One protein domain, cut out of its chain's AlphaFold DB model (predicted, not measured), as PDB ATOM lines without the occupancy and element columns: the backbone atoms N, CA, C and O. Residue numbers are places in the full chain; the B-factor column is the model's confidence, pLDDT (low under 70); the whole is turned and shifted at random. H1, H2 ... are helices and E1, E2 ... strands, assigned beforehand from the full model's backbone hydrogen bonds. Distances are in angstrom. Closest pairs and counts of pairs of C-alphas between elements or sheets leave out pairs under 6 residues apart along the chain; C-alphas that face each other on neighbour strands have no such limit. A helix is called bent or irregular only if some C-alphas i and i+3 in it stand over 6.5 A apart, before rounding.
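AT A GLANCE: This is residues 99 to 149 and 265 to 351 of the 357 residues of an uncharacterized protein of Xanthomonas bromi (UniProt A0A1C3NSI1). Helix H6 lies in the middle, with the hairpin of E1 and E2 over one side and helices H3 and H5 packed on it elsewhere. The bent helix H2, with H1 packed on its first arm, and the long loop of residues 321 to 343 lie towards opposite ends of the longest axis. The printed part has 138 residues with six named helices, then two antiparallel strands: mostly helix, compact, radius of gyration of the C-alphas 15.1 A, spans 41 by 36 by 25 A.

HOW THE PARTS SIT: Start at the hairpin of E1, residues 314 to 320, and E2, residues 344 to 350: N 316 and O 348, 2.8 A apart, are within hydrogen-bond range. From E2 look to H6, residues 292 to 306; their closest C-alphas, Gln 297 and Ile 348, are 7.1 A apart. H3, residues 144 to 149, touches H6 at a shallow tilt of 15 degrees, closest C-alphas Ala 148 and Leu 302, 5.5 A. H5, residues 275 to 286, touches H6 at a steep tilt of 59 degrees, closest C-alphas Cys 282 and Tyr 292, 6.4 A. H4, residues 266 to 269, touches H3, closest C-alphas Arg 146 and Ala 269, 5.2 A. H2, residues 118 to 139, one helix by its hydrogen bonds, is bent, C-alphas 127 and 130 being 7.8 A apart, into H2a, to 127, and H2b, from 130. H1, residues 99 to 104, touches H2a, closest C-alphas Ala 103 and Ala 125, 5.0 A. Every O i to N i+4 pair is within hydrogen-bond range in H1, H2a, H2b, H3 and H5, and 10 of 11 in H6; H4 is too short for one.

IN THESE COORDINATES: Find C-alpha 292 at (164.010, 142.172, 235.729); H6 runs 20.5 A from there. E1 is 19.3 A long; E2, 18.6 A, ends at C-alpha 350, (178.276, 145.385, 226.036).

THE WHOLE: Residues 150 to 264 are cut out, C-alphas 149 and 265 being 9.5 A apart. The links H1 to H2 and E1 to E2 are long. No printed residue is under 70 in pLDDT.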
ATOM      1  N   VAL A  99     190.613 137.362 242.214       97.50
ATOM      2  CA  VAL A  99     190.152 138.758 242.271       97.50
ATOM      3  C   VAL A  99     189.980 139.351 240.867       97.50
ATOM      4  O   VAL A  99     188.964 139.983 240.597       97.50
ATOM      5  N   ASN A 100     190.923 139.102 239.954       96.75
ATOM      6  CA  ASN A 100     190.857 139.615 238.583       96.75
ATOM      7  C   ASN A 100     189.730 138.968 237.770       96.75
ATOM      8  O   ASN A 100     189.032 139.663 237.035       96.75
ATOM      9  N   GLU A 101     189.526 137.656 237.895       95.38
ATOM     10  CA  GLU A 101     188.412 136.978 237.219       95.38
ATOM     11  C   GLU A 101     187.064 137.446 237.774       95.38
ATOM     12  O   GLU A 101     186.138 137.708 237.011       95.38
ATOM     13  N   PHE A 102     186.968 137.637 239.090       97.44
ATOM     14  CA  PHE A 102     185.771 138.175 239.724       97.44
ATOM     15  C   PHE A 102     185.512 139.623 239.283       97.44
ATOM     16  O   PHE A 102     184.379 139.959 238.961       97.44
ATOM     17  N   ALA A 103     186.546 140.468 239.188       97.50
ATOM     18  CA  ALA A 103     186.433 141.834 238.669       97.50
ATOM     19  C   ALA A 103     185.938 141.855 237.218       97.50
ATOM     20  O   ALA A 103     185.098 142.686 236.875       97.50
ATOM     21  N   LYS A 104     186.387 140.907 236.386       95.56
ATOM     22  CA  LYS A 104     185.870 140.740 235.023       95.56
ATOM     23  C   LYS A 104     184.378 140.419 235.005       95.56
ATOM     24  O   LYS A 104     183.681 140.888 234.116       95.56
ATOM     25  N   CYS A 105     183.875 139.684 235.997       96.12
ATOM     26  CA  CYS A 105     182.449 139.394 236.134       96.12
ATOM     27  C   CYS A 105     181.587 140.608 236.517       96.12
ATOM     28  O   CYS A 105     180.363 140.476 236.471       96.12
ATOM     29  N   LEU A 106     182.150 141.770 236.869       96.00
ATOM     30  CA  LEU A 106     181.375 142.994 237.094       96.00
ATOM     31  C   LEU A 106     181.253 143.768 235.769       96.00
ATOM     32  O   LEU A 106     182.277 144.113 235.186       96.00
ATOM     33  N   PRO A 107     180.043 144.080 235.278       93.75
ATOM     34  CA  PRO A 107     179.880 144.759 233.996       93.75
ATOM     35  C   PRO A 107     180.418 146.187 234.053       93.75
ATOM     36  O   PRO A 107     180.115 146.924 234.990       93.75
ATOM     37  N   ARG A 108     181.188 146.592 233.037       93.00
ATOM     38  CA  ARG A 108     181.639 147.982 232.895       93.00
ATOM     39  C   ARG A 108     180.481 148.918 232.555       93.00
ATOM     40  O   ARG A 108     180.364 149.986 233.146       93.00
ATOM     41  N   SER A 109     179.627 148.482 231.634       91.31
ATOM     42  CA  SER A 109     178.402 149.176 231.247       91.31
ATOM     43  C   SER A 109     177.196 148.273 231.486       91.31
ATOM     44  O   SER A 109     177.195 147.084 231.163       91.31
ATOM     45  N   SER A 110     176.167 148.833 232.107       90.56
ATOM     46  CA  SER A 110     174.918 148.172 232.457       90.56
ATOM     47  C   SER A 110     173.752 149.163 232.415       90.56
ATOM     48  O   SER A 110     173.933 150.375 232.323       90.56
ATOM     49  N   LEU A 111     172.527 148.650 232.515       89.19
ATOM     50  CA  LEU A 111     171.317 149.464 232.628       89.19
ATOM     51  C   LEU A 111     171.276 150.283 233.933       89.19
ATOM     52  O   LEU A 111     170.554 151.272 233.993       89.19
ATOM     53  N   SER A 112     172.029 149.878 234.963       80.44
ATOM     54  CA  SER A 112     172.095 150.559 236.267       80.44
ATOM     55  C   SER A 112     173.253 151.550 236.382       80.44
ATOM     56  O   SER A 112     173.141 152.547 237.086       80.44
ATOM     57  N   ASP A 113     174.372 151.254 235.729       79.44
ATOM     58  CA  ASP A 113     175.624 152.006 235.797       79.44
ATOM     59  C   ASP A 113     176.333 151.858 234.454       79.44
ATOM     60  O   ASP A 113     176.586 150.733 234.017       79.44
ATOM     61  N   ARG A 114     176.620 152.975 233.785       78.06
ATOM     62  CA  ARG A 114     177.221 152.973 232.446       78.06
ATOM     63  C   ARG A 114     178.745 153.039 232.445       78.06
ATOM     64  O   ARG A 114     179.314 152.958 231.364       78.06
ATOM     65  N   ASN A 115     179.406 153.231 233.590       88.19
ATOM     66  CA  ASN A 115     180.850 153.468 233.598       88.19
ATOM     67  C   ASN A 115     181.550 152.961 234.869       88.19
ATOM     68  O   ASN A 115     182.277 153.694 235.549       88.19
ATOM     69  N   LEU A 116     181.364 151.681 235.187       94.00
ATOM     70  CA  LEU A 116     182.131 151.024 236.234       94.00
ATOM     71  C   LEU A 116     183.563 150.779 235.738       94.00
ATOM     72  O   LEU A 116     183.857 149.767 235.105       94.00
ATOM     73  N   VAL A 117     184.479 151.699 236.027       94.44
ATOM     74  CA  VAL A 117     185.891 151.570 235.630       94.44
ATOM     75  C   VAL A 117     186.592 150.391 236.322       94.44
ATOM     76  O   VAL A 117     186.220 149.990 237.430       94.44
ATOM     77  N   TRP A 118     187.653 149.865 235.693       96.00
ATOM     78  CA  TRP A 118     188.382 148.677 236.166       96.00
ATOM     79  C   TRP A 118     188.811 148.772 237.635       96.00
ATOM     80  O   TRP A 118     188.566 147.845 238.396       96.00
ATOM     81  N   ASN A 119     189.392 149.896 238.066       96.56
ATOM     82  CA  ASN A 119     189.876 150.050 239.446       96.56
ATOM     83  C   ASN A 119     188.746 149.941 240.480       96.56
ATOM     84  O   ASN A 119     188.928 149.344 241.545       96.56
ATOM     85  N   THR A 120     187.559 150.460 240.161       96.81
ATOM     86  CA  THR A 120     186.381 150.331 241.026       96.81
ATOM     87  C   THR A 120     185.888 148.887 241.051       96.81
ATOM     88  O   THR A 120     185.626 148.353 242.129       96.81
ATOM     89  N   ALA A 121     185.821 148.219 239.894       97.38
ATOM     90  CA  ALA A 121     185.466 146.800 239.824       97.38
ATOM     91  C   ALA A 121     186.463 145.918 240.592       97.38
ATOM     92  O   ALA A 121     186.049 145.051 241.358       97.38
ATOM     93  N   LEU A 122     187.763 146.188 240.460       98.12
ATOM     94  CA  LEU A 122     188.834 145.497 241.171       98.12
ATOM     95  C   LEU A 122     188.738 145.716 242.682       98.12
ATOM     96  O   LEU A 122     188.897 144.767 243.447       98.12
ATOM     97  N   THR A 123     188.416 146.932 243.126       98.38
ATOM     98  CA  THR A 123     188.203 147.239 244.549       98.38
ATOM     99  C   THR A 123     187.031 146.435 245.113       98.38
ATOM    100  O   THR A 123     187.162 145.790 246.155       98.38
ATOM    101  N   ARG A 124     185.896 146.399 244.399       97.88
ATOM    102  CA  ARG A 124     184.735 145.585 244.791       97.88
ATOM    103  C   ARG A 124     185.084 144.091 244.790       97.88
ATOM    104  O   ARG A 124     184.818 143.395 245.767       97.88
ATOM    105  N   ALA A 125     185.752 143.593 243.754       98.25
ATOM    106  CA  ALA A 125     186.179 142.199 243.675       98.25
ATOM    107  C   ALA A 125     187.159 141.812 244.794       98.25
ATOM    108  O   ALA A 125     187.025 140.743 245.387       98.25
ATOM    109  N   THR A 126     188.104 142.689 245.136       98.50
ATOM    110  CA  THR A 126     189.054 142.478 246.240       98.50
ATOM    111  C   THR A 126     188.310 142.321 247.560       98.50
ATOM    112  O   THR A 126     188.575 141.385 248.309       98.50
ATOM    113  N   ARG A 127     187.317 143.182 247.808       98.38
ATOM    114  CA  ARG A 127     186.487 143.132 249.015       98.38
ATOM    115  C   ARG A 127     185.629 141.865 249.099       98.38
ATOM    116  O   ARG A 127     185.467 141.319 250.184       98.38
ATOM    117  N   HIS A 128     185.056 141.410 247.984       98.50
ATOM    118  CA  HIS A 128     183.993 140.397 248.007       98.50
ATOM    119  C   HIS A 128     184.430 138.981 247.605       98.50
ATOM    120  O   HIS A 128     183.818 138.019 248.068       98.50
ATOM    121  N   SER A 129     185.469 138.816 246.780       97.31
ATOM    122  CA  SER A 129     185.799 137.543 246.106       97.31
ATOM    123  C   SER A 129     185.948 136.345 247.049       97.31
ATOM    124  O   SER A 129     185.344 135.302 246.802       97.31
ATOM    125  N   ILE A 130     186.697 136.474 248.150       97.56
ATOM    126  CA  ILE A 130     186.910 135.377 249.111       97.56
ATOM    127  C   ILE A 130     185.578 134.928 249.725       97.56
ATOM    128  O   ILE A 130     185.250 133.740 249.719       97.56
ATOM    129  N   HIS A 131     184.792 135.884 250.221       97.94
ATOM    130  CA  HIS A 131     183.510 135.628 250.876       97.94
ATOM    131  C   HIS A 131     182.481 135.054 249.895       97.94
ATOM    132  O   HIS A 131     181.792 134.078 250.195       97.94
ATOM    133  N   TYR A 132     182.430 135.601 248.680       97.38
ATOM    134  CA  TYR A 132     181.528 135.140 247.631       97.38
ATOM    135  C   TYR A 132     181.898 133.727 247.145       97.38
ATOM    136  O   TYR A 132     181.014 132.889 246.969       97.38
ATOM    137  N   ASN A 133     183.192 133.408 247.005       96.75
ATOM    138  CA  ASN A 133     183.661 132.060 246.661       96.75
ATOM    139  C   ASN A 133     183.291 131.022 247.734       96.75
ATOM    140  O   ASN A 133     182.833 129.929 247.392       96.75
ATOM    141  N   LYS A 134     183.445 131.349 249.029       96.44
ATOM    142  CA  LYS A 134     183.002 130.483 250.142       96.44
ATOM    143  C   LYS A 134     181.497 130.210 250.061       96.44
ATOM    144  O   LYS A 134     181.072 129.053 250.079       96.44
ATOM    145  N   TYR A 135     180.715 131.280 249.925       94.75
ATOM    146  CA  TYR A 135     179.262 131.251 249.785       94.75
ATOM    147  C   TYR A 135     178.816 130.371 248.606       94.75
ATOM    148  O   TYR A 135     178.070 129.407 248.791       94.75
ATOM    149  N   ILE A 136     179.323 130.630 247.403       95.75
ATOM    150  CA  ILE A 136     178.950 129.875 246.203       95.75
ATOM    151  C   ILE A 136     179.368 128.415 246.314       95.75
ATOM    152  O   ILE A 136     178.555 127.534 246.041       95.75
ATOM    153  N   ARG A 137     180.585 128.124 246.785       94.69
ATOM    154  CA  ARG A 137     181.032 126.737 246.971       94.69
ATOM    155  C   ARG A 137     180.095 125.964 247.898       94.69
ATOM    156  O   ARG A 137     179.792 124.807 247.617       94.69
ATOM    157  N   LYS A 138     179.628 126.595 248.977       96.00
ATOM    158  CA  LYS A 138     178.757 125.959 249.968       96.00
ATOM    159  C   LYS A 138     177.334 125.735 249.459       96.00
ATOM    160  O   LYS A 138     176.788 124.655 249.665       96.00
ATOM    161  N   PHE A 139     176.729 126.730 248.813       96.69
ATOM    162  CA  PHE A 139     175.297 126.691 248.488       96.69
ATOM    163  C   PHE A 139     174.994 126.401 247.017       96.69
ATOM    164  O   PHE A 139     173.909 125.912 246.715       96.69
ATOM    165  N   CYS A 140     175.939 126.636 246.109       94.94
ATOM    166  CA  CYS A 140     175.797 126.420 244.666       94.94
ATOM    167  C   CYS A 140     176.771 125.357 244.115       94.94
ATOM    168  O   CYS A 140     176.534 124.824 243.029       94.94
ATOM    169  N   GLY A 141     177.816 124.978 244.852       91.62
ATOM    170  CA  GLY A 141     178.845 124.045 244.383       91.62
ATOM    171  C   GLY A 141     179.727 124.655 243.286       91.62
ATOM    172  O   GLY A 141     179.848 125.873 243.186       91.62
ATOM    173  N   ASN A 142     180.326 123.817 242.434       89.50
ATOM    174  CA  ASN A 142     181.286 124.257 241.405       89.50
ATOM    175  C   ASN A 142     180.647 124.537 240.026       89.50
ATOM    176  O   ASN A 142     181.339 124.562 239.014       89.50
ATOM    177  N   SER A 143     179.325 124.730 239.957       93.25
ATOM    178  CA  SER A 143     178.633 125.004 238.689       93.25
ATOM    179  C   SER A 143     178.759 126.477 238.298       93.25
ATOM    180  O   SER A 143     178.185 127.352 238.954       93.25
ATOM    181  N   ARG A 144     179.447 126.750 237.182       93.88
ATOM    182  CA  ARG A 144     179.543 128.096 236.592       93.88
ATOM    183  C   ARG A 144     178.176 128.672 236.219       93.88
ATOM    184  O   ARG A 144     177.940 129.858 236.415       93.88
ATOM    185  N   LYS A 145     177.242 127.816 235.797       95.94
ATOM    186  CA  LYS A 145     175.853 128.189 235.490       95.94
ATOM    187  C   LYS A 145     175.105 128.706 236.718       95.94
ATOM    188  O   LYS A 145     174.463 129.753 236.667       95.94
ATOM    189  N   ARG A 146     175.247 128.018 237.856       97.00
ATOM    190  CA  ARG A 146     174.667 128.476 239.129       97.00
ATOM    191  C   ARG A 146     175.303 129.780 239.599       97.00
ATOM    192  O   ARG A 146     174.575 130.663 240.039       97.00
ATOM    193  N   LEU A 147     176.624 129.919 239.462       97.06
ATOM    194  CA  LEU A 147     177.333 131.165 239.763       97.06
ATOM    195  C   LEU A 147     176.822 132.331 238.903       97.06
ATOM    196  O   LEU A 147     176.516 133.385 239.451       97.06
ATOM    197  N   ALA A 148     176.665 132.131 237.593       97.50
ATOM    198  CA  ALA A 148     176.145 133.146 236.679       97.50
ATOM    199  C   ALA A 148     174.716 133.574 237.050       97.50
ATOM    200  O   ALA A 148     174.440 134.767 237.152       97.50
ATOM    201  N   HIS A 149     173.817 132.627 237.347       97.88
ATOM    202  CA  HIS A 149     172.486 132.970 237.853       97.88
ATOM    203  C   HIS A 149     172.565 133.767 239.155       97.88
ATOM    204  O   HIS A 149     171.907 134.792 239.285       97.88
ATOM    205  N   MET A 265     166.758 127.121 244.875       96.12
ATOM    206  CA  MET A 265     166.903 127.813 243.595       96.12
ATOM    207  C   MET A 265     167.929 127.174 242.651       96.12
ATOM    208  O   MET A 265     167.813 127.356 241.440       96.12
ATOM    209  N   ASN A 266     168.865 126.354 243.148       97.25
ATOM    210  CA  ASN A 266     169.767 125.584 242.281       97.25
ATOM    211  C   ASN A 266     169.006 124.743 241.255       97.25
ATOM    212  O   ASN A 266     169.495 124.574 240.152       97.25
ATOM    213  N   ARG A 267     167.795 124.268 241.578       96.62
ATOM    214  CA  ARG A 267     166.975 123.498 240.633       96.62
ATOM    215  C   ARG A 267     166.601 124.300 239.392       96.62
ATOM    216  O   ARG A 267     166.540 123.725 238.315       96.62
ATOM    217  N   VAL A 268     166.347 125.600 239.546       96.75
ATOM    218  CA  VAL A 268     166.100 126.507 238.417       96.75
ATOM    219  C   VAL A 268     167.407 126.764 237.682       96.75
ATOM    220  O   VAL A 268     167.457 126.624 236.468       96.75
ATOM    221  N   ALA A 269     168.477 127.060 238.421       96.75
ATOM    222  CA  ALA A 269     169.789 127.331 237.845       96.75
ATOM    223  C   ALA A 269     170.462 126.105 237.192       96.75
ATOM    224  O   ALA A 269     171.462 126.262 236.499       96.75
ATOM    225  N   ASP A 270     169.946 124.895 237.417       97.25
ATOM    226  CA  ASP A 270     170.369 123.655 236.759       97.25
ATOM    227  C   ASP A 270     169.664 123.411 235.423       97.25
ATOM    228  O   ASP A 270     170.168 122.618 234.623       97.25
ATOM    229  N   LEU A 271     168.558 124.111 235.149       96.25
ATOM    230  CA  LEU A 271     167.921 124.124 233.832       96.25
ATOM    231  C   LEU A 271     168.844 124.783 232.798       96.25
ATOM    232  O   LEU A 271     169.932 125.261 233.120       96.25
ATOM    233  N   GLU A 272     168.449 124.771 231.532       95.75
ATOM    234  CA  GLU A 272     169.157 125.514 230.490       95.75
ATOM    235  C   GLU A 272     169.318 126.995 230.876       95.75
ATOM    236  O   GLU A 272     168.382 127.608 231.393       95.75
ATOM    237  N   PHE A 273     170.511 127.560 230.648       96.69
ATOM    238  CA  PHE A 273     170.792 128.960 230.960       96.69
ATOM    239  C   PHE A 273     170.167 129.861 229.893       96.69
ATOM    240  O   PHE A 273     170.783 130.177 228.881       96.69
ATOM    241  N   ASN A 274     168.915 130.240 230.117       95.44
ATOM    242  CA  ASN A 274     168.123 131.053 229.197       95.44
ATOM    243  C   ASN A 274     167.275 132.091 229.943       95.44
ATOM    244  O   ASN A 274     167.179 132.094 231.175       95.44
ATOM    245  N   GLU A 275     166.617 132.966 229.197       95.81
ATOM    246  CA  GLU A 275     165.844 134.079 229.734       95.81
ATOM    247  C   GLU A 275     164.703 133.610 230.650       95.81
ATOM    248  O   GLU A 275     164.414 134.261 231.655       95.81
ATOM    249  N   SER A 276     164.095 132.453 230.369       96.19
ATOM    250  CA  SER A 276     163.048 131.864 231.212       96.19
ATOM    251  C   SER A 276     163.568 131.455 232.591       96.19
ATOM    252  O   SER A 276     162.953 131.775 233.610       96.19
ATOM    253  N   SER A 277     164.719 130.778 232.651       96.62
ATOM    254  CA  SER A 277     165.348 130.384 233.921       96.62
ATOM    255  C   SER A 277     165.810 131.604 234.737       96.62
ATOM    256  O   SER A 277     165.626 131.644 235.959       96.62
ATOM    257  N   VAL A 278     166.321 132.648 234.068       96.81
ATOM    258  CA  VAL A 278     166.687 133.931 234.692       96.81
ATOM    259  C   VAL A 278     165.452 134.636 235.253       96.81
ATOM    260  O   VAL A 278     165.489 135.113 236.391       96.81
ATOM    261  N   GLY A 279     164.348 134.664 234.501       95.69
ATOM    262  CA  GLY A 279     163.081 135.254 234.936       95.69
ATOM    263  C   GLY A 279     162.438 134.516 236.099       95.69
ATOM    264  O   GLY A 279     161.978 135.149 237.049       95.69
ATOM    265  N   PHE A 280     162.505 133.187 236.110       96.06
ATOM    266  CA  PHE A 280     162.036 132.416 237.257       96.06
ATOM    267  C   PHE A 280     162.885 132.694 238.505       96.06
ATOM    268  O   PHE A 280     162.338 132.882 239.592       96.06
ATOM    269  N   CYS A 281     164.213 132.804 238.370       95.62
ATOM    270  CA  CYS A 281     165.073 133.223 239.482       95.62
ATOM    271  C   CYS A 281     164.735 134.639 239.977       95.62
ATOM    272  O   CYS A 281     164.669 134.845 241.186       95.62
ATOM    273  N   CYS A 282     164.464 135.584 239.068       95.06
ATOM    274  CA  CYS A 282     164.026 136.942 239.407       95.06
ATOM    275  C   CYS A 282     162.761 136.924 240.273       95.06
ATOM    276  O   CYS A 282     162.730 137.534 241.342       95.06
ATOM    277  N   TRP A 283     161.741 136.174 239.849       94.56
ATOM    278  CA  TRP A 283     160.499 136.037 240.607       94.56
ATOM    279  C   TRP A 283     160.720 135.405 241.986       94.56
ATOM    280  O   TRP A 283     160.151 135.877 242.964       94.56
ATOM    281  N   LEU A 284     161.585 134.395 242.114       93.69
ATOM    282  CA  LEU A 284     161.871 133.782 243.419       93.69
ATOM    283  C   LEU A 284     162.575 134.730 244.401       93.69
ATOM    284  O   LEU A 284     162.344 134.633 245.613       93.69
ATOM    285  N   ILE A 285     163.433 135.622 243.898       91.81
ATOM    286  CA  ILE A 285     164.149 136.606 244.718       91.81
ATOM    287  C   ILE A 285     163.211 137.733 245.151       91.81
ATOM    288  O   ILE A 285     163.078 137.976 246.349       91.81
ATOM    289  N   ASN A 286     162.541 138.376 244.193       87.62
ATOM    290  CA  ASN A 286     161.853 139.649 244.410       87.62
ATOM    291  C   ASN A 286     160.317 139.528 244.484       87.62
ATOM    292  O   ASN A 286     159.647 140.415 244.997       87.62
ATOM    293  N   GLY A 287     159.731 138.438 243.978       84.00
ATOM    294  CA  GLY A 287     158.276 138.260 243.870       84.00
ATOM    295  C   GLY A 287     157.627 139.021 242.705       84.00
ATOM    296  O   GLY A 287     156.440 138.830 242.435       84.00
ATOM    297  N   GLY A 288     158.387 139.843 241.972       84.62
ATOM    298  CA  GLY A 288     157.893 140.665 240.867       84.62
ATOM    299  C   GLY A 288     158.971 141.052 239.851       84.62
ATOM    300  O   GLY A 288     160.080 140.519 239.858       84.62
ATOM    301  N   GLY A 289     158.613 141.966 238.942       86.00
ATOM    302  CA  GLY A 289     159.447 142.412 237.815       86.00
ATOM    303  C   GLY A 289     160.500 143.475 238.142       86.00
ATOM    304  O   GLY A 289     161.153 143.971 237.225       86.00
ATOM    305  N   ALA A 290     160.674 143.854 239.412       89.19
ATOM    306  CA  ALA A 290     161.626 144.897 239.781       89.19
ATOM    307  C   ALA A 290     163.064 144.480 239.418       89.19
ATOM    308  O   ALA A 290     163.565 143.431 239.836       89.19
ATOM    309  N   GLY A 291     163.716 145.302 238.590       91.75
ATOM    310  CA  GLY A 291     165.062 145.032 238.080       91.75
ATOM    311  C   GLY A 291     165.156 143.839 237.122       91.75
ATOM    312  O   GLY A 291     166.249 143.315 236.905       91.75
ATOM    313  N   TYR A 292     164.035 143.371 236.564       94.50
ATOM    314  CA  TYR A 292     164.010 142.172 235.729       94.50
ATOM    315  C   TYR A 292     164.862 142.310 234.457       94.50
ATOM    316  O   TYR A 292     165.670 141.426 234.164       94.50
ATOM    317  N   SER A 293     164.767 143.444 233.753       94.81
ATOM    318  CA  SER A 293     165.598 143.734 232.576       94.81
ATOM    319  C   SER A 293     167.094 143.770 232.918       94.81
ATOM    320  O   SER A 293     167.909 143.221 232.174       94.81
ATOM    321  N   ASN A 294     167.464 144.329 234.078       94.94
ATOM    322  CA  ASN A 294     168.840 144.341 234.582       94.94
ATOM    323  C   ASN A 294     169.356 142.917 234.815       94.94
ATOM    324  O   ASN A 294     170.445 142.581 234.363       94.94
ATOM    325  N   ARG A 295     168.568 142.048 235.458       96.00
ATOM    326  CA  ARG A 295     168.952 140.644 235.697       96.00
ATOM    327  C   ARG A 295     169.151 139.877 234.388       96.00
ATOM    328  O   ARG A 295     170.100 139.101 234.293       96.00
ATOM    329  N   GLN A 296     168.311 140.118 233.376       96.25
ATOM    330  CA  GLN A 296     168.496 139.538 232.038       96.25
ATOM    331  C   GLN A 296     169.800 140.017 231.383       96.25
ATOM    332  O   GLN A 296     170.567 139.206 230.862       96.25
ATOM    333  N   GLN A 297     170.097 141.319 231.459       95.19
ATOM    334  CA  GLN A 297     171.370 141.860 230.975       95.19
ATOM    335  C   GLN A 297     172.563 141.241 231.716       95.19
ATOM    336  O   GLN A 297     173.502 140.774 231.072       95.19
ATOM    337  N   PHE A 298     172.537 141.214 233.051       96.00
ATOM    338  CA  PHE A 298     173.628 140.663 233.853       96.00
ATOM    339  C   PHE A 298     173.858 139.183 233.557       96.00
ATOM    340  O   PHE A 298     175.004 138.763 233.433       96.00
ATOM    341  N   ALA A 299     172.794 138.399 233.373       95.94
ATOM    342  CA  ALA A 299     172.909 136.996 232.995       95.94
ATOM    343  C   ALA A 299     173.646 136.823 231.657       95.94
ATOM    344  O   ALA A 299     174.561 136.009 231.570       95.94
ATOM    345  N   LYS A 300     173.319 137.632 230.640       93.50
ATOM    346  CA  LYS A 300     174.039 137.624 229.353       93.50
ATOM    347  C   LYS A 300     175.490 138.066 229.496       93.50
ATOM    348  O   LYS A 300     176.365 137.464 228.883       93.50
ATOM    349  N   PHE A 301     175.747 139.084 230.318       93.94
ATOM    350  CA  PHE A 301     177.104 139.512 230.650       93.94
ATOM    351  C   PHE A 301     177.939 138.375 231.226       93.94
ATOM    352  O   PHE A 301     179.017 138.080 230.717       93.94
ATOM    353  N   LEU A 302     177.398 137.704 232.235       95.75
ATOM    354  CA  LEU A 302     178.068 136.627 232.947       95.75
ATOM    355  C   LEU A 302     178.234 135.371 232.091       95.75
ATOM    356  O   LEU A 302     179.243 134.690 232.241       95.75
ATOM    357  N   ALA A 303     177.304 135.075 231.180       94.94
ATOM    358  CA  ALA A 303     177.408 133.926 230.281       94.94
ATOM    359  C   ALA A 303     178.660 133.994 229.391       94.94
ATOM    360  O   ALA A 303     179.407 133.024 229.328       94.94
ATOM    361  N   ASN A 304     178.951 135.167 228.818       91.31
ATOM    362  CA  ASN A 304     180.153 135.410 228.005       91.31
ATOM    363  C   ASN A 304     181.475 135.192 228.762       91.31
ATOM    364  O   ASN A 304     182.522 135.053 228.142       91.31
ATOM    365  N   ILE A 305     181.449 135.239 230.096       92.38
ATOM    366  CA  ILE A 305     182.655 135.128 230.929       92.38
ATOM    367  C   ILE A 305     182.750 133.750 231.581       92.38
ATOM    368  O   ILE A 305     183.843 133.221 231.750       92.38
ATOM    369  N   LEU A 306     181.617 133.182 231.993       94.31
ATOM    370  CA  LEU A 306     181.572 131.994 232.843       94.31
ATOM    371  C   LEU A 306     181.136 130.723 232.113       94.31
ATOM    372  O   LEU A 306     181.340 129.647 232.670       94.31
ATOM    373  N   LEU A 307     180.498 130.830 230.943       93.75
ATOM    374  CA  LEU A 307     179.859 129.705 230.243       93.75
ATOM    375  C   LEU A 307     180.430 129.461 228.839       93.75
ATOM    376  O   LEU A 307     179.753 128.849 228.023       93.75
ATOM    377  N   ASP A 308     181.644 129.946 228.566       83.94
ATOM    378  CA  ASP A 308     182.342 129.795 227.279       83.94
ATOM    379  C   ASP A 308     181.550 130.318 226.059       83.94
ATOM    380  O   ASP A 308     181.833 129.971 224.912       83.94
ATOM    381  N   GLU A 309     180.559 131.182 226.293       87.38
ATOM    382  CA  GLU A 309     179.822 131.866 225.234       87.38
ATOM    383  C   GLU A 309     180.744 132.851 224.495       87.38
ATOM    384  O   GLU A 309     181.595 133.488 225.125       87.38
ATOM    385  N   PRO A 310     180.559 133.054 223.175       86.56
ATOM    386  CA  PRO A 310     181.333 134.034 222.427       86.56
ATOM    387  C   PRO A 310     181.282 135.417 223.083       86.56
ATOM    388  O   PRO A 310     180.206 135.922 223.416       86.56
ATOM    389  N   LEU A 311     182.450 136.048 223.238       82.56
ATOM    390  CA  LEU A 311     182.549 137.401 223.779       82.56
ATOM    391  C   LEU A 311     181.758 138.368 222.895       82.56
ATOM    392  O   LEU A 311     182.094 138.595 221.735       82.56
ATOM    393  N   LYS A 312     180.696 138.942 223.460       86.75
ATOM    394  CA  LYS A 312     179.908 139.999 222.816       86.75
ATOM    395  C   LYS A 312     180.542 141.355 223.115       86.75
ATOM    396  O   LYS A 312     181.184 141.526 224.148       86.75
ATOM    397  N   SER A 313     180.333 142.318 222.227       86.06
ATOM    398  CA  SER A 313     180.779 143.704 222.385       86.06
ATOM    399  C   SER A 313     179.849 144.655 221.632       86.06
ATOM    400  O   SER A 313     179.261 144.260 220.624       86.06
ATOM    401  N   GLY A 314     179.752 145.904 222.084       88.81
ATOM    402  CA  GLY A 314     178.909 146.932 221.472       88.81
ATOM    403  C   GLY A 314     177.415 146.678 221.685       88.81
ATOM    404  O   GLY A 314     177.012 146.017 222.644       88.81
ATOM    405  N   GLN A 315     176.570 147.195 220.788       92.06
ATOM    406  CA  GLN A 315     175.120 147.054 220.920       92.06
ATOM    407  C   GLN A 315     174.630 145.642 220.584       92.06
ATOM    408  O   GLN A 315     174.734 145.172 219.453       92.06
ATOM    409  N   VAL A 316     174.009 144.996 221.570       91.00
ATOM    410  CA  VAL A 316     173.381 143.678 221.448       91.00
ATOM    411  C   VAL A 316     171.890 143.801 221.732       91.00
ATOM    412  O   VAL A 316     171.480 144.272 222.794       91.00
ATOM    413  N   ASN A 317     171.071 143.324 220.797       91.94
ATOM    414  CA  ASN A 317     169.630 143.193 220.985       91.94
ATOM    415  C   ASN A 317     169.296 141.825 221.576       91.94
ATOM    416  O   ASN A 317     169.858 140.808 221.167       91.94
ATOM    417  N   PHE A 318     168.342 141.784 222.497       91.94
ATOM    418  CA  PHE A 318     167.773 140.532 222.965       91.94
ATOM    419  C   PHE A 318     166.300 140.671 223.319       91.94
ATOM    420  O   PHE A 318     165.798 141.762 223.601       91.94
ATOM    421  N   THR A 319     165.615 139.535 223.310       96.06
ATOM    422  CA  THR A 319     164.222 139.418 223.719       96.06
ATOM    423  C   THR A 319     164.115 138.490 224.917       96.06
ATOM    424  O   THR A 319     164.990 137.655 225.133       96.06
ATOM    425  N   TYR A 320     163.078 138.660 225.729       96.19
ATOM    426  CA  TYR A 320     162.840 137.835 226.913       96.19
ATOM    427  C   TYR A 320     161.337 137.755 227.225       96.19
ATOM    428  O   TYR A 320     160.566 138.620 226.794       96.19
ATOM    429  N   PRO A 321     160.881 136.705 227.930       95.69
ATOM    430  CA  PRO A 321     159.481 136.573 228.312       95.69
ATOM    431  C   PRO A 321     159.086 137.624 229.361       95.69
ATOM    432  O   PRO A 321     159.900 137.931 230.239       95.69
ATOM    433  N   PRO A 322     157.845 138.139 229.343       94.56
ATOM    434  CA  PRO A 322     157.370 139.074 230.356       94.56
ATOM    435  C   PRO A 322     157.225 138.390 231.721       94.56
ATOM    436  O   PRO A 322     156.814 137.230 231.820       94.56
ATOM    437  N   LEU A 323     157.491 139.134 232.799       93.19
ATOM    438  CA  LEU A 323     157.241 138.684 234.172       93.19
ATOM    439  C   LEU A 323     155.905 139.238 234.689       93.19
ATOM    440  O   LEU A 323     155.857 140.011 235.643       93.19
ATOM    441  N   SER A 324     154.826 138.865 233.999       89.31
ATOM    442  CA  SER A 324     153.473 139.404 234.186       89.31
ATOM    443  C   SER A 324     152.425 138.282 234.336       89.31
ATOM    444  O   SER A 324     152.602 137.216 233.730       89.31
ATOM    445  N   PRO A 325     151.346 138.482 235.124       89.12
ATOM    446  CA  PRO A 325     151.100 139.628 236.011       89.12
ATOM    447  C   PRO A 325     152.054 139.655 237.223       89.12
ATOM    448  O   PRO A 325     152.594 138.610 237.601       89.12
ATOM    449  N   PRO A 326     152.266 140.827 237.854       78.38
ATOM    450  CA  PRO A 326     153.049 140.927 239.086       78.38
ATOM    451  C   PRO A 326     152.517 139.975 240.173       78.38
ATOM    452  O   PRO A 326     151.308 139.846 240.355       78.38
ATOM    453  N   GLY A 327     153.409 139.278 240.882       80.75
ATOM    454  CA  GLY A 327     153.066 138.328 241.950       80.75
ATOM    455  C   GLY A 327     152.796 136.890 241.486       80.75
ATOM    456  O   GLY A 327     153.277 135.953 242.123       80.75
ATOM    457  N   ASN A 328     152.120 136.691 240.347       87.00
ATOM    458  CA  ASN A 328     151.877 135.358 239.772       87.00
ATOM    459  C   ASN A 328     152.169 135.311 238.259       87.00
ATOM    460  O   ASN A 328     151.242 135.139 237.463       87.00
ATOM    461  N   PRO A 329     153.440 135.464 237.841       92.06
ATOM    462  CA  PRO A 329     153.789 135.518 236.429       92.06
ATOM    463  C   PRO A 329     153.453 134.211 235.713       92.06
ATOM    464  O   PRO A 329     153.781 133.134 236.216       92.06
ATOM    465  N   ALA A 330     152.900 134.295 234.500       93.06
ATOM    466  CA  ALA A 330     152.582 133.115 233.689       93.06
ATOM    467  C   ALA A 330     153.819 132.224 233.456       93.06
ATOM    468  O   ALA A 330     153.752 131.006 233.620       93.06
ATOM    469  N   LEU A 331     154.976 132.850 233.199       94.31
ATOM    470  CA  LEU A 331     156.294 132.208 233.093       94.31
ATOM    471  C   LEU A 331     156.629 131.309 234.301       94.31
ATOM    472  O   LEU A 331     157.324 130.307 234.159       94.31
ATOM    473  N   CYS A 332     156.139 131.651 235.496       93.00
ATOM    474  CA  CYS A 332     156.488 130.998 236.761       93.00
ATOM    475  C   CYS A 332     155.359 130.118 237.330       93.00
ATOM    476  O   CYS A 332     155.409 129.683 238.487       93.00
ATOM    477  N   ALA A 333     154.318 129.846 236.536       91.38
ATOM    478  CA  ALA A 333     153.165 129.066 236.977       91.38
ATOM    479  C   ALA A 333     153.522 127.603 237.303       91.38
ATOM    480  O   ALA A 333     152.984 127.047 238.256       91.38
ATOM    481  N   ASN A 334     154.468 127.009 236.572       91.50
ATOM    482  CA  ASN A 334     154.908 125.620 236.728       91.50
ATOM    483  C   ASN A 334     156.439 125.525 236.799       91.50
ATOM    484  O   ASN A 334     157.131 126.488 236.485       91.50
ATOM    485  N   PHE A 335     156.963 124.372 237.229       92.75
ATOM    486  CA  PHE A 335     158.396 124.068 237.181       92.75
ATOM    487  C   PHE A 335     158.649 122.808 236.328       92.75
ATOM    488  O   PHE A 335     158.089 121.764 236.678       92.75
ATOM    489  N   PRO A 336     159.509 122.846 235.287       93.88
ATOM    490  CA  PRO A 336     160.279 123.999 234.784       93.88
ATOM    491  C   PRO A 336     159.413 125.212 234.382       93.88
ATOM    492  O   PRO A 336     158.208 125.028 234.197       93.88
ATOM    493  N   PRO A 337     159.994 126.431 234.292       92.69
ATOM    494  CA  PRO A 337     159.276 127.642 233.889       92.69
ATOM    495  C   PRO A 337     158.443 127.400 232.628       92.69
ATOM    496  O   PRO A 337     158.902 126.728 231.704       92.69
ATOM    497  N   ALA A 338     157.229 127.945 232.585       89.25
ATOM    498  CA  ALA A 338     156.350 127.791 231.436       89.25
ATOM    499  C   ALA A 338     156.959 128.448 230.189       89.25
ATOM    500  O   ALA A 338     157.568 129.514 230.266       89.25
ATOM    501  N   THR A 339     156.744 127.856 229.020       88.25
ATOM    502  CA  THR A 339     157.097 128.513 227.760       88.25
ATOM    503  C   THR A 339     156.081 129.611 227.479       88.25
ATOM    504  O   THR A 339     154.919 129.324 227.193       88.25
ATOM    505  N   VAL A 340     156.514 130.869 227.550       93.25
ATOM    506  CA  VAL A 340     155.707 132.027 227.147       93.25
ATOM    507  C   VAL A 340     156.433 132.814 226.049       93.25
ATOM    508  O   VAL A 340     157.664 132.770 225.990       93.25
ATOM    509  N   PRO A 341     155.707 133.518 225.160       95.06
ATOM    510  CA  PRO A 341     156.328 134.277 224.080       95.06
ATOM    511  C   PRO A 341     157.279 135.374 224.574       95.06
ATOM    512  O   PRO A 341     157.039 136.033 225.585       95.06
ATOM    513  N   TYR A 342     158.350 135.593 223.814       95.62
ATOM    514  CA  TYR A 342     159.385 136.582 224.100       95.62
ATOM    515  C   TYR A 342     158.951 137.929 223.521       95.62
ATOM    516  O   TYR A 342     159.285 138.270 222.385       95.62
ATOM    517  N   THR A 343     158.136 138.662 224.276       95.19
ATOM    518  CA  THR A 343     157.535 139.927 223.821       95.19
ATOM    519  C   THR A 343     158.288 141.162 224.297       95.19
ATOM    520  O   THR A 343     158.167 142.209 223.667       95.19
ATOM    521  N   GLU A 344     159.088 141.050 225.360       95.00
ATOM    522  CA  GLU A 344     159.929 142.149 225.838       95.00
ATOM    523  C   GLU A 344     161.218 142.211 225.022       95.00
ATOM    524  O   GLU A 344     161.803 141.177 224.684       95.00
ATOM    525  N   ARG A 345     161.674 143.425 224.705       94.56
ATOM    526  CA  ARG A 345     162.894 143.666 223.925       94.56
ATOM    527  C   ARG A 345     163.795 144.641 224.656       94.56
ATOM    528  O   ARG A 345     163.322 145.634 225.197       94.56
ATOM    529  N   GLN A 346     165.095 144.384 224.623       92.75
ATOM    530  CA  GLN A 346     166.090 145.282 225.184       92.75
ATOM    531  C   GLN A 346     167.324 145.332 224.288       92.75
ATOM    532  O   GLN A 346     167.785 144.311 223.774       92.75
ATOM    533  N   THR A 347     167.882 146.529 224.153       91.25
ATOM    534  CA  THR A 347     169.225 146.741 223.616       91.25
ATOM    535  C   THR A 347     170.156 147.027 224.781       91.25
ATOM    536  O   THR A 347     169.828 147.825 225.667       91.25
ATOM    537  N   ILE A 348     171.304 146.358 224.800       88.88
ATOM    538  CA  ILE A 348     172.359 146.583 225.786       88.88
ATOM    539  C   ILE A 348     173.642 146.953 225.080       88.88
ATOM    540  O   ILE A 348     173.941 146.423 224.015       88.88
ATOM    541  N   ASP A 349     174.389 147.856 225.696       86.44
ATOM    542  CA  ASP A 349     175.754 148.139 225.295       86.44
ATOM    543  C   ASP A 349     176.685 147.241 226.107       86.44
ATOM    544  O   ASP A 349     176.679 147.281 227.340       86.44
ATOM    545  N   TYR A 350     177.394 146.355 225.419       87.69
ATOM    546  CA  TYR A 350     178.276 145.385 226.036       87.69
ATOM    547  C   TYR A 350     179.714 145.879 225.962       87.69
ATOM    548  O   TYR A 350     180.344 145.857 224.903       87.69
ATOM    549  N   GLU A 351     180.262 146.230 227.120       89.81
ATOM    550  CA  GLU A 351     181.671 146.574 227.269       89.81
ATOM    551  C   GLU A 351     182.310 145.646 228.317       89.81
ATOM    552  O   GLU A 351     181.883 145.643 229.481       89.81
TER     553      GLU A 351